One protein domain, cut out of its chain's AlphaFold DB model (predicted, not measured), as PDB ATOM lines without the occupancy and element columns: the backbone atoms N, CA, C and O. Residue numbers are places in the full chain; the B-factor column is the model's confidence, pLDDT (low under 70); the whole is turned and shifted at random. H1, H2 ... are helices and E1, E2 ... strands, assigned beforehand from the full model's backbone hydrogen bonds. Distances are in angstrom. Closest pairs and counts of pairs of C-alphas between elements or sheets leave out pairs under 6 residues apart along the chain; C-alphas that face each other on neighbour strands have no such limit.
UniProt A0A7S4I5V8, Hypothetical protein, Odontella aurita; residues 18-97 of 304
ATOM      1  N   VAL A  18     195.468 223.443 294.428       77.88
ATOM      2  CA  VAL A  18     194.568 223.121 293.315       77.88
ATOM      3  C   VAL A  18     195.392 223.136 292.047       77.88
ATOM      4  O   VAL A  18     196.114 224.097 291.798       77.88
ATOM      5  N   PHE A  19     195.289 222.077 291.259       80.81
ATOM      6  CA  PHE A  19     195.942 221.997 289.965       80.81
ATOM      7  C   PHE A  19     194.932 222.332 288.877       80.81
ATOM      8  O   PHE A  19     193.815 221.816 288.884       80.81
ATOM      9  N   PHE A  20     195.330 223.208 287.967       80.00
ATOM     10  CA  PHE A  20     194.584 223.549 286.770       80.00
ATOM     11  C   PHE A  20     195.330 223.002 285.563       80.00
ATOM     12  O   PHE A  20     196.547 223.147 285.454       80.00
ATOM     13  N   GLU A  21     194.600 222.380 284.652       80.25
ATOM     14  CA  GLU A  21     195.126 222.056 283.336       80.25
ATOM     15  C   GLU A  21     195.071 223.334 282.493       80.25
ATOM     16  O   GLU A  21     193.994 223.842 282.188       80.25
ATOM     17  N   CYS A  22     196.232 223.918 282.196       75.50
ATOM     18  CA  CYS A  22     196.314 225.228 281.537       75.50
ATOM     19  C   CYS A  22     196.699 225.129 280.053       75.50
ATOM     20  O   CYS A  22     196.961 226.154 279.432       75.50
ATOM     21  N   GLY A  23     196.822 223.915 279.500       74.69
ATOM     22  CA  GLY A  23     197.300 223.694 278.127       74.69
ATOM     23  C   GLY A  23     198.756 224.116 277.879       74.69
ATOM     24  O   GLY A  23     199.203 224.160 276.736       74.69
ATOM     25  N   VAL A  24     199.511 224.432 278.935       80.31
ATOM     26  CA  VAL A  24     200.939 224.758 278.869       80.31
ATOM     27  C   VAL A  24     201.726 223.460 278.996       80.31
ATOM     28  O   VAL A  24     201.372 222.608 279.806       80.31
ATOM     29  N   GLY A  25     202.803 223.299 278.228       80.31
ATOM     30  CA  GLY A  25     203.629 222.101 278.313       80.31
ATOM     31  C   GLY A  25     205.118 222.366 278.154       80.31
ATOM     32  O   GLY A  25     205.530 223.391 277.610       80.31
ATOM     33  N   ARG A  26     205.924 221.435 278.658       84.12
ATOM     34  CA  ARG A  26     207.380 221.424 278.521       84.12
ATOM     35  C   ARG A  26     207.770 220.520 277.360       84.12
ATOM     36  O   ARG A  26     207.151 219.482 277.143       84.12
ATOM     37  N   ILE A  27     208.817 220.905 276.644       87.31
ATOM     38  CA  ILE A  27     209.460 220.053 275.645       87.31
ATOM     39  C   ILE A  27     210.677 219.412 276.311       87.31
ATOM     40  O   ILE A  27     211.532 220.114 276.853       87.31
ATOM     41  N   ASP A  28     210.733 218.085 276.315       85.94
ATOM     42  CA  ASP A  28     211.899 217.352 276.803       85.94
ATOM     43  C   ASP A  28     213.070 217.434 275.818       85.94
ATOM     44  O   ASP A  28     212.893 217.726 274.637       85.94
ATOM     45  N   SER A  29     214.277 217.077 276.265       82.88
ATOM     46  CA  SER A  29     215.473 216.991 275.407       82.88
ATOM     47  C   SER A  29     215.302 216.042 274.208       82.88
ATOM     48  O   SER A  29     216.024 216.155 273.227       82.88
ATOM     49  N   ALA A  30     214.331 215.125 274.283       85.69
ATOM     50  CA  ALA A  30     213.932 214.217 273.208       85.69
ATOM     51  C   ALA A  30     212.835 214.786 272.279       85.69
ATOM     52  O   ALA A  30     212.295 214.053 271.455       85.69
ATOM     53  N   GLY A  31     212.440 216.054 272.439       86.25
ATOM     54  CA  GLY A  31     211.420 216.717 271.618       86.25
ATOM     55  C   GLY A  31     209.969 216.336 271.937       86.25
ATOM     56  O   GLY A  31     209.056 216.757 271.230       86.25
ATOM     57  N   ARG A  32     209.724 215.550 272.993       87.38
ATOM     58  CA  ARG A  32     208.367 215.158 273.411       87.38
ATOM     59  C   ARG A  32     207.711 216.269 274.221       87.38
ATOM     60  O   ARG A  32     208.340 216.832 275.116       87.38
ATOM     61  N   TRP A  33     206.450 216.560 273.912       85.31
ATOM     62  CA  TRP A  33     205.653 217.555 274.621       85.31
ATOM     63  C   TRP A  33     204.918 216.921 275.804       85.31
ATOM     64  O   TRP A  33     204.220 215.919 275.646       85.31
ATOM     65  N   HIS A  34     205.071 217.518 276.982       84.06
ATOM     66  CA  HIS A  34     204.419 217.100 278.215       84.06
ATOM     67  C   HIS A  34     203.578 218.245 278.766       84.06
ATOM     68  O   HIS A  34     204.116 219.318 279.029       84.06
ATOM     69  N   ILE A  35     202.280 218.015 278.974       84.38
ATOM     70  CA  ILE A  35     201.397 218.996 279.617       84.38
ATOM     71  C   ILE A  35     201.827 219.178 281.070       84.38
ATOM     72  O   ILE A  35     202.059 218.213 281.800       84.38
ATOM     73  N   VAL A  36     201.919 220.435 281.484       84.12
ATOM     74  CA  VAL A  36     202.206 220.840 282.851       84.12
ATOM     75  C   VAL A  36     200.958 221.485 283.434       84.12
ATOM     76  O   VAL A  36     200.408 222.440 282.885       84.12
ATOM     77  N   ASN A  37     200.547 220.994 284.599       84.81
ATOM     78  CA  ASN A  37     199.439 221.577 285.340       84.81
ATOM     79  C   ASN A  37     199.918 222.770 286.175       84.81
ATOM     80  O   ASN A  37     200.911 222.684 286.903       84.81
ATOM     81  N   GLY A  38     199.177 223.873 286.101       83.75
ATOM     82  CA  GLY A  38     199.413 225.063 286.905       83.75
ATOM     83  C   GLY A  38     198.925 224.867 288.332       83.75
ATOM     84  O   GLY A  38     197.801 224.426 288.563       83.75
ATOM     85  N   MET A  39     199.752 225.210 289.316       85.06
ATOM     86  CA  MET A  39     199.402 225.094 290.730       85.06
ATOM     87  C   MET A  39     198.845 226.417 291.269       85.06
ATOM     88  O   MET A  39     199.572 227.401 291.380       85.06
ATOM     89  N   LEU A  40     197.579 226.441 291.682       83.94
ATOM     90  CA  LEU A  40     196.970 227.552 292.412       83.94
ATOM     91  C   LEU A  40     197.027 227.287 293.919       83.94
ATOM     92  O   LEU A  40     196.413 226.350 294.441       83.94
ATOM     93  N   ARG A  41     197.713 228.164 294.653       77.88
ATOM     94  CA  ARG A  41     197.678 228.149 296.120       77.88
ATOM     95  C   ARG A  41     196.435 228.880 296.617       77.88
ATOM     96  O   ARG A  41     196.405 230.104 296.706       77.88
ATOM     97  N   LEU A  42     195.406 228.123 296.992       73.38
ATOM     98  CA  LEU A  42     194.224 228.691 297.634       73.38
ATOM     99  C   LEU A  42     194.441 228.830 299.145       73.38
ATOM    100  O   LEU A  42     194.427 227.855 299.890       73.38
ATOM    101  N   GLY A  43     194.579 230.076 299.597       65.50
ATOM    102  CA  GLY A  43     194.604 230.431 301.018       65.50
ATOM    103  C   GLY A  43     195.979 230.852 301.538       65.50
ATOM    104  O   GLY A  43     197.023 230.416 301.064       65.50
ATOM    105  N   LYS A  44     195.964 231.727 302.549       64.94
ATOM    106  CA  LYS A  44     197.169 232.176 303.257       64.94
ATOM    107  C   LYS A  44     197.644 231.076 304.213       64.94
ATOM    108  O   LYS A  44     196.835 230.281 304.700       64.94
ATOM    109  N   ARG A  45     198.947 231.032 304.503       67.00
ATOM    110  CA  ARG A  45     199.543 230.105 305.482       67.00
ATOM    111  C   ARG A  45     198.769 230.206 306.812       67.00
ATOM    112  O   ARG A  45     198.742 231.274 307.410       67.00
ATOM    113  N   GLY A  46     198.093 229.125 307.220       67.38
ATOM    114  CA  GLY A  46     197.251 229.075 308.431       67.38
ATOM    115  C   GLY A  46     195.732 229.225 308.226       67.38
ATOM    116  O   GLY A  46     194.990 229.257 309.204       67.38
ATOM    117  N   ALA A  47     195.232 229.303 306.988       72.56
ATOM    118  CA  ALA A  47     193.790 229.355 306.733       72.56
ATOM    119  C   ALA A  47     193.054 228.072 307.183       72.56
ATOM    120  O   ALA A  47     193.540 226.953 307.002       72.56
ATOM    121  N   LYS A  48     191.836 228.226 307.728       77.94
ATOM    122  CA  LYS A  48     190.976 227.097 308.130       77.94
ATOM    123  C   LYS A  48     190.647 226.208 306.921       77.94
ATOM    124  O   LYS A  48     190.220 226.706 305.878       77.94
ATOM    125  N   LYS A  49     190.755 224.882 307.089       74.31
ATOM    126  CA  LYS A  49     190.486 223.880 306.034       74.31
ATOM    127  C   LYS A  49     189.100 224.040 305.397       74.31
ATOM    128  O   LYS A  49     188.968 223.929 304.183       74.31
ATOM    129  N   SER A  50     188.085 224.366 306.201       79.50
ATOM    130  CA  SER A  50     186.709 224.587 305.734       79.50
ATOM    131  C   SER A  50     186.580 225.761 304.758       79.50
ATOM    132  O   SER A  50     185.823 225.677 303.795       79.50
ATOM    133  N   VAL A  51     187.337 226.842 304.968       81.00
ATOM    134  CA  VAL A  51     187.332 228.021 304.089       81.00
ATOM    135  C   VAL A  51     188.015 227.699 302.765       81.00
ATOM    136  O   VAL A  51     187.522 228.085 301.707       81.00
ATOM    137  N   THR A  52     189.119 226.957 302.818       76.12
ATOM    138  CA  THR A  52     189.845 226.518 301.622       76.12
ATOM    139  C   THR A  52     188.977 225.599 300.771       76.12
ATOM    140  O   THR A  52     188.829 225.858 299.584       76.12
ATOM    141  N   ARG A  53     188.299 224.616 301.381       78.62
ATOM    142  CA  ARG A  53     187.378 223.714 300.674       78.62
ATOM    143  C   ARG A  53     186.250 224.469 299.963       78.62
ATOM    144  O   ARG A  53     186.080 224.298 298.767       78.62
ATOM    145  N   LYS A  54     185.596 225.423 300.640       81.94
ATOM    146  CA  LYS A  54     184.570 226.281 300.010       81.94
ATOM    147  C   LYS A  54     185.097 227.082 298.813       81.94
ATOM    148  O   LYS A  54     184.355 227.346 297.872       81.94
ATOM    149  N   ARG A  55     186.360 227.520 298.855       78.75
ATOM    150  CA  ARG A  55     186.986 228.233 297.730       78.75
ATOM    151  C   ARG A  55     187.271 227.300 296.559       78.75
ATOM    152  O   ARG A  55     187.053 227.721 295.430       78.75
ATOM    153  N   VAL A  56     187.715 226.072 296.834       81.44
ATOM    154  CA  VAL A  56     187.895 225.021 295.822       81.44
ATOM    155  C   VAL A  56     186.556 224.723 295.151       81.44
ATOM    156  O   VAL A  56     186.456 224.877 293.940       81.44
ATOM    157  N   ASP A  57     185.512 224.439 295.933       80.69
ATOM    158  CA  ASP A  57     184.174 224.092 295.425       80.69
ATOM    159  C   ASP A  57     183.571 225.200 294.536       80.69
ATOM    160  O   ASP A  57     182.793 224.946 293.618       80.69
ATOM    161  N   ARG A  58     183.937 226.467 294.777       80.62
ATOM    162  CA  ARG A  58     183.486 227.601 293.954       80.62
ATOM    163  C   ARG A  58     184.146 227.646 292.574       80.62
ATOM    164  O   ARG A  58     183.559 228.243 291.669       80.62
ATOM    165  N   LEU A  59     185.355 227.101 292.461       78.69
ATOM    166  CA  LEU A  59     186.196 227.106 291.262       78.69
ATOM    167  C   LEU A  59     186.078 225.795 290.472       78.69
ATOM    168  O   LEU A  59     186.297 225.794 289.265       78.69
ATOM    169  N   THR A  60     185.707 224.690 291.121       78.44
ATOM    170  CA  THR A  60     185.478 223.406 290.449       78.44
ATOM    171  C   THR A  60     184.318 223.501 289.459       78.44
ATOM    172  O   THR A  60     183.235 223.965 289.813       78.44
ATOM    173  N   GLY A  61     184.540 223.040 288.226       77.81
ATOM    174  CA  GLY A  61     183.512 222.985 287.178       77.81
ATOM    175  C   GLY A  61     183.206 224.320 286.494       77.81
ATOM    176  O   GLY A  61     182.252 224.391 285.723       77.81
ATOM    177  N   LYS A  62     183.988 225.374 286.757       81.69
ATOM    178  CA  LYS A  62     183.859 226.674 286.086       81.69
ATOM    179  C   LYS A  62     185.094 226.975 285.251       81.69
ATOM    180  O   LYS A  62     186.205 226.618 285.631       81.69
ATOM    181  N   VAL A  63     184.883 227.686 284.149       82.25
ATOM    182  CA  VAL A  63     185.964 228.306 283.380       82.25
ATOM    183  C   VAL A  63     186.406 229.555 284.141       82.25
ATOM    184  O   VAL A  63     185.572 230.382 284.509       82.25
ATOM    185  N   VAL A  64     187.696 229.643 284.454       82.50
ATOM    186  CA  VAL A  64     188.286 230.722 285.254       82.50
ATOM    187  C   VAL A  64     189.547 231.198 284.554       82.50
ATOM    188  O   VAL A  64     190.385 230.375 284.188       82.50
ATOM    189  N   ASP A  65     189.696 232.513 284.426       83.44
ATOM    190  CA  ASP A  65     190.914 233.114 283.894       83.44
ATOM    191  C   ASP A  65     192.038 233.035 284.933       83.44
ATOM    192  O   ASP A  65     191.875 233.401 286.103       83.44
ATOM    193  N   LEU A  66     193.188 232.516 284.505       85.19
ATOM    194  CA  LEU A  66     194.354 232.295 285.350       85.19
ATOM    195  C   LEU A  66     195.566 233.009 284.770       85.19
ATOM    196  O   LEU A  66     195.836 232.949 283.574       85.19
ATOM    197  N   TYR A  67     196.335 233.625 285.657       87.12
ATOM    198  CA  TYR A  67     197.578 234.306 285.335       87.12
ATOM    199  C   TYR A  67     198.746 233.540 285.940       87.12
ATOM    200  O   TYR A  67     198.687 233.099 287.090       87.12
ATOM    201  N   VAL A  68     199.825 233.387 285.179       86.81
ATOM    202  CA  VAL A  68     201.044 232.739 285.666       86.81
ATOM    203  C   VAL A  68     201.777 233.711 286.587       86.81
ATOM    204  O   VAL A  68     202.161 234.796 286.166       86.81
ATOM    205  N   SER A  69     201.959 233.318 287.847       85.75
ATOM    206  CA  SER A  69     202.707 234.093 288.839       85.75
ATOM    207  C   SER A  69     204.196 233.772 288.782       85.75
ATOM    208  O   SER A  69     205.033 234.662 288.652       85.75
ATOM    209  N   LYS A  70     204.534 232.481 288.847       83.50
ATOM    210  CA  LYS A  70     205.920 232.033 288.978       83.50
ATOM    211  C   LYS A  70     206.171 230.801 288.139       83.50
ATOM    212  O   LYS A  70     205.458 229.811 288.270       83.50
ATOM    213  N   ILE A  71     207.226 230.831 287.337       86.69
ATOM    214  CA  ILE A  71     207.671 229.686 286.541       86.69
ATOM    215  C   ILE A  71     208.906 229.103 287.219       86.69
ATOM    216  O   ILE A  71     209.882 229.812 287.454       86.69
ATOM    217  N   ARG A  72     208.864 227.813 287.559       84.75
ATOM    218  CA  ARG A  72     210.021 227.071 288.070       84.75
ATOM    219  C   ARG A  72     210.479 226.096 286.990       84.75
ATOM    220  O   ARG A  72     209.915 225.000 286.904       84.75
ATOM    221  N   PRO A  73     211.467 226.475 286.161       79.62
ATOM    222  CA  PRO A  73     211.937 225.612 285.082       79.62
ATOM    223  C   PRO A  73     212.543 224.307 285.622       79.62
ATOM    224  O   PRO A  73     212.347 223.262 285.006       79.62
ATOM    225  N   ASP A  74     213.170 224.352 286.803       79.19
ATOM    226  CA  ASP A  74     213.855 223.214 287.437       79.19
ATOM    227  C   ASP A  74     212.927 222.009 287.638       79.19
ATOM    228  O   ASP A  74     213.242 220.885 287.255       79.19
ATOM    229  N   ASN A  75     211.737 222.266 288.183       78.88
ATOM    230  CA  ASN A  75     210.743 221.229 288.463       78.88
ATOM    231  C   ASN A  75     209.699 221.120 287.345       78.88
ATOM    232  O   ASN A  75     208.765 220.332 287.465       78.88
ATOM    233  N   GLY A  76     209.812 221.949 286.301       73.12
ATOM    234  CA  GLY A  76     208.807 222.065 285.250       73.12
ATOM    235  C   GLY A  76     207.421 222.404 285.791       73.12
ATOM    236  O   GLY A  76     206.443 221.925 285.242       73.12
ATOM    237  N   ALA A  77     207.326 223.174 286.877       80.94
ATOM    238  CA  ALA A  77     206.063 223.531 287.518       80.94
ATOM    239  C   ALA A  77     205.879 225.049 287.504       80.94
ATOM    240  O   ALA A  77     206.841 225.801 287.669       80.94
ATOM    241  N   PHE A  78     204.640 225.514 287.362       85.00
ATOM    242  CA  PHE A  78     204.322 226.933 287.463       85.00
ATOM    243  C   PHE A  78     203.191 227.175 288.458       85.00
ATOM    244  O   PHE A  78     202.269 226.371 288.598       85.00
ATOM    245  N   GLU A  79     203.296 228.276 289.195       84.50
ATOM    246  CA  GLU A  79     202.254 228.743 290.099       84.50
ATOM    247  C   GLU A  79     201.357 229.728 289.349       84.50
ATOM    248  O   GLU A  79     201.844 230.634 288.667       84.50
ATOM    249  N   VAL A  80     200.046 229.545 289.475       86.56
ATOM    250  CA  VAL A  80     199.028 230.417 288.880       86.56
ATOM    251  C   VAL A  80     198.280 231.182 289.963       86.56
ATOM    252  O   VAL A  80     198.217 230.749 291.115       86.56
ATOM    253  N   SER A  81     197.698 232.314 289.586       85.38
ATOM    254  CA  SER A  81     196.820 233.135 290.413       85.38
ATOM    255  C   SER A  81     195.564 233.528 289.634       85.38
ATOM    256  O   SER A  81     195.584 233.614 288.410       85.38
ATOM    257  N   THR A  82     194.466 233.787 290.344       82.88
ATOM    258  CA  THR A  82     193.187 234.223 289.756       82.88
ATOM    259  C   THR A  82     193.101 235.736 289.554       82.88
ATOM    260  O   THR A  82     192.108 236.222 289.031       82.88
ATOM    261  N   SER A  83     194.080 236.506 290.042       82.06
ATOM    262  CA  SER A  83     194.098 237.967 289.918       82.06
ATOM    263  C   SER A  83     195.431 238.444 289.360       82.06
ATOM    264  O   SER A  83     196.492 238.058 289.855       82.06
ATOM    265  N   LEU A  84     195.354 239.318 288.360       80.94
ATOM    266  CA  LEU A  84     196.500 239.984 287.750       80.94
ATOM    267  C   LEU A  84     197.218 240.912 288.744       80.94
ATOM    268  O   LEU A  84     198.445 240.952 288.765       80.94
ATOM    269  N   GLU A  85     196.475 241.578 289.631       81.88
ATOM    270  CA  GLU A  85     197.046 242.435 290.681       81.88
ATOM    271  C   GLU A  85     197.921 241.629 291.649       81.88
ATOM    272  O   GLU A  85     199.015 242.052 292.010       81.88
ATOM    273  N   GLN A  86     197.483 240.420 292.018       78.44
ATOM    274  CA  GLN A  86     198.260 239.550 292.907       78.44
ATOM    275  C   GLN A  86     199.567 239.090 292.260       78.44
ATOM    276  O   GLN A  86     200.571 238.949 292.953       78.44
ATOM    277  N   VAL A  87     199.566 238.861 290.944       81.00
ATOM    278  CA  VAL A  87     200.791 238.535 290.202       81.00
ATOM    279  C   VAL A  87     201.744 239.727 290.203       81.00
ATOM    280  O   VAL A  87     202.927 239.560 290.489       81.00
ATOM    281  N   GLN A  88     201.240 240.937 289.956       82.88
ATOM    282  CA  GLN A  88     202.054 242.154 289.986       82.88
ATOM    283  C   GLN A  88     202.656 242.417 291.373       82.88
ATOM    284  O   GLN A  88     203.842 242.730 291.475       82.88
ATOM    285  N   GLU A  89     201.878 242.242 292.441       81.75
ATOM    286  CA  GLU A  89     202.357 242.406 293.816       81.75
ATOM    287  C   GLU A  89     203.419 241.353 294.176       81.75
ATOM    288  O   GLU A  89     204.434 241.682 294.788       81.75
ATOM    289  N   GLN A  90     203.238 240.101 293.743       74.94
ATOM    290  CA  GLN A  90     204.220 239.030 293.948       74.94
ATOM    291  C   GLN A  90     205.519 239.280 293.174       74.94
ATOM    292  O   GLN A  90     206.595 239.158 293.755       74.94
ATOM    293  N   LEU A  91     205.441 239.714 291.913       77.50
ATOM    294  CA  LEU A  91     206.611 240.115 291.123       77.50
ATOM    295  C   LEU A  91     207.347 241.301 291.766       77.50
ATOM    296  O   LEU A  91     208.579 241.324 291.815       77.50
ATOM    297  N   ALA A  92     206.609 242.279 292.301       78.00
ATOM    298  CA  ALA A  92     207.187 243.410 293.020       78.00
ATOM    299  C   ALA A  92     207.860 242.979 294.337       78.00
ATOM    300  O   ALA A  92     208.943 243.473 294.666       78.00
ATOM    301  N   ALA A  93     207.256 242.043 295.072       74.12
ATOM    302  CA  ALA A  93     207.813 241.484 296.299       74.12
ATOM    303  C   ALA A  93     209.092 240.675 296.035       74.12
ATOM    304  O   ALA A  93     210.097 240.901 296.706       74.12
ATOM    305  N   GLU A  94     209.105 239.810 295.018       68.69
ATOM    306  CA  GLU A  94     210.303 239.057 294.628       68.69
ATOM    307  C   GLU A  94     211.431 239.983 294.171       68.69
ATOM    308  O   GLU A  94     212.585 239.801 294.562       68.69
ATOM    309  N   LYS A  95     211.110 241.043 293.419       67.31
ATOM    310  CA  LYS A  95     212.101 242.054 293.030       67.31
ATOM    311  C   LYS A  95     212.712 242.742 294.255       67.31
ATOM    312  O   LYS A  95     213.908 243.029 294.259       67.31
ATOM    313  N   LYS A  96     211.930 242.945 295.319       63.38
ATOM    314  CA  LYS A  96     212.403 243.503 296.594       63.38
ATOM    315  C   LYS A  96     213.243 242.506 297.404       63.38
ATOM    316  O   LYS A  96     214.219 242.915 298.026       63.38
ATOM    317  N   GLU A  97     212.902 241.218 297.380       60.75
ATOM    318  CA  GLU A  97     213.663 240.148 298.051       60.75
ATOM    319  C   GLU A  97     214.959 239.773 297.320       60.75
ATOM    320  O   GLU A  97     215.920 239.353 297.960       60.75
TER     321      GLU A  97
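AT A GLANCE: This is residues 18 to 97 of the 304 residues of the protein "Hypothetical protein" of Odontella aurita (UniProt A0A7S4I5V8). Two strand hairpins, E1 with E2 and E3 with E4, stand side by side in one strongly twisted, curled sheet, with helix H2 packed by its first part along the edge strand E3 and its last residues, 92 to 97, sticking out. The long hairpin of E1 and E2 makes one end of the longest axis, and helix H1 sits off the sheet at the other end, with residues 45 to 50 before and in it standing free. The printed part has 80 residues, with four named strands and two named helices in the order E1, E2, H1, E3, E4, H2; the sheet runs E1, E2, E4, E3 and is mixed, and the class is mixed, helices and strands. The whole is only just loose, close to compact, with a radius of gyration of the C-alphas of 14.4 A and spans of 43 by 36 by 21 A.

HOW THE PARTS SIT: The sheet runs, strand beside strand, E1, residues 18 to 27, E2, residues 33 to 40, E4, residues 77 to 81, and E3, residues 67 to 72. E1 and E3 are its edge strands. From edge to edge the strands' lines turn by 59 degrees and the way across the sheet turns by 106 degrees, and it is curled like part of a barrel. The inner strands E2 and E4 are parallel, at 41 degrees between their directions, with N 39 and O 78 and also N 80 and O 39 within hydrogen-bond range at 2.9 A. E1 and E2 are a hairpin, antiparallel at 150 degrees, with N 20 and O 38 at 2.8 A and N 34 and O 26 at 2.9 A. E1 bends by 75 degrees at residue 23; near this bend C-alphas 21 and 37 face each other at 4.8 A, and C-alphas 24 and 36 at 5.7 A. E3 and E4 are a hairpin too, antiparallel at 155 degrees, with N 79 and O 70 at 2.8 A and N 67 and O 81 at 2.9 A. H2, residues 84 to 97, is on the sheet at a height over the sheet of 9.8 A. It lies over E3 and runs along the strands, at 13 degrees to E3 on the local plane; the closest C-alphas of the two are those of Ser 69 and Val 87, 5.0 A apart. H1, residues 49 to 59, is not on the sheet; its closest C-alpha to E1 is that of Val 56, 7.4 A from that of Val 18. H1 and H2 are apart, and so are H1 and E4. In H1 and H2 every O i to N i+4 pair is within hydrogen-bond range.

IN THESE COORDINATES: E1 begins at C-alpha 18, at (194.568, 223.121, 293.315), and is 23.3 A long from first to last C-alpha. E2 measures 22.2 A, E3 14.7 A and E4 13.6 A. H1 begins at C-alpha 49, at (190.486, 223.880, 306.034), and measures 15.7 A. H2, the longest helix with 14 residues, measures 20.0 A and ends at C-alpha 97, at (213.663, 240.148, 298.051).

THE WHOLE: The two C-alphas farthest apart are those of Ala 30 and Lys 48, at 43.7 A, while those of Val 18 and Glu 97 are 26.0 A apart. The printed part has no cut. The links E1 to E2, E3 to E4 and E4 to H2 are tight, E2 to H1 and H1 to E3 are short, and no link is long. The mean pLDDT of the printed part is 79.7, and the model's confidence is low, under 70, at residues 43 to 46 and 94 to 97.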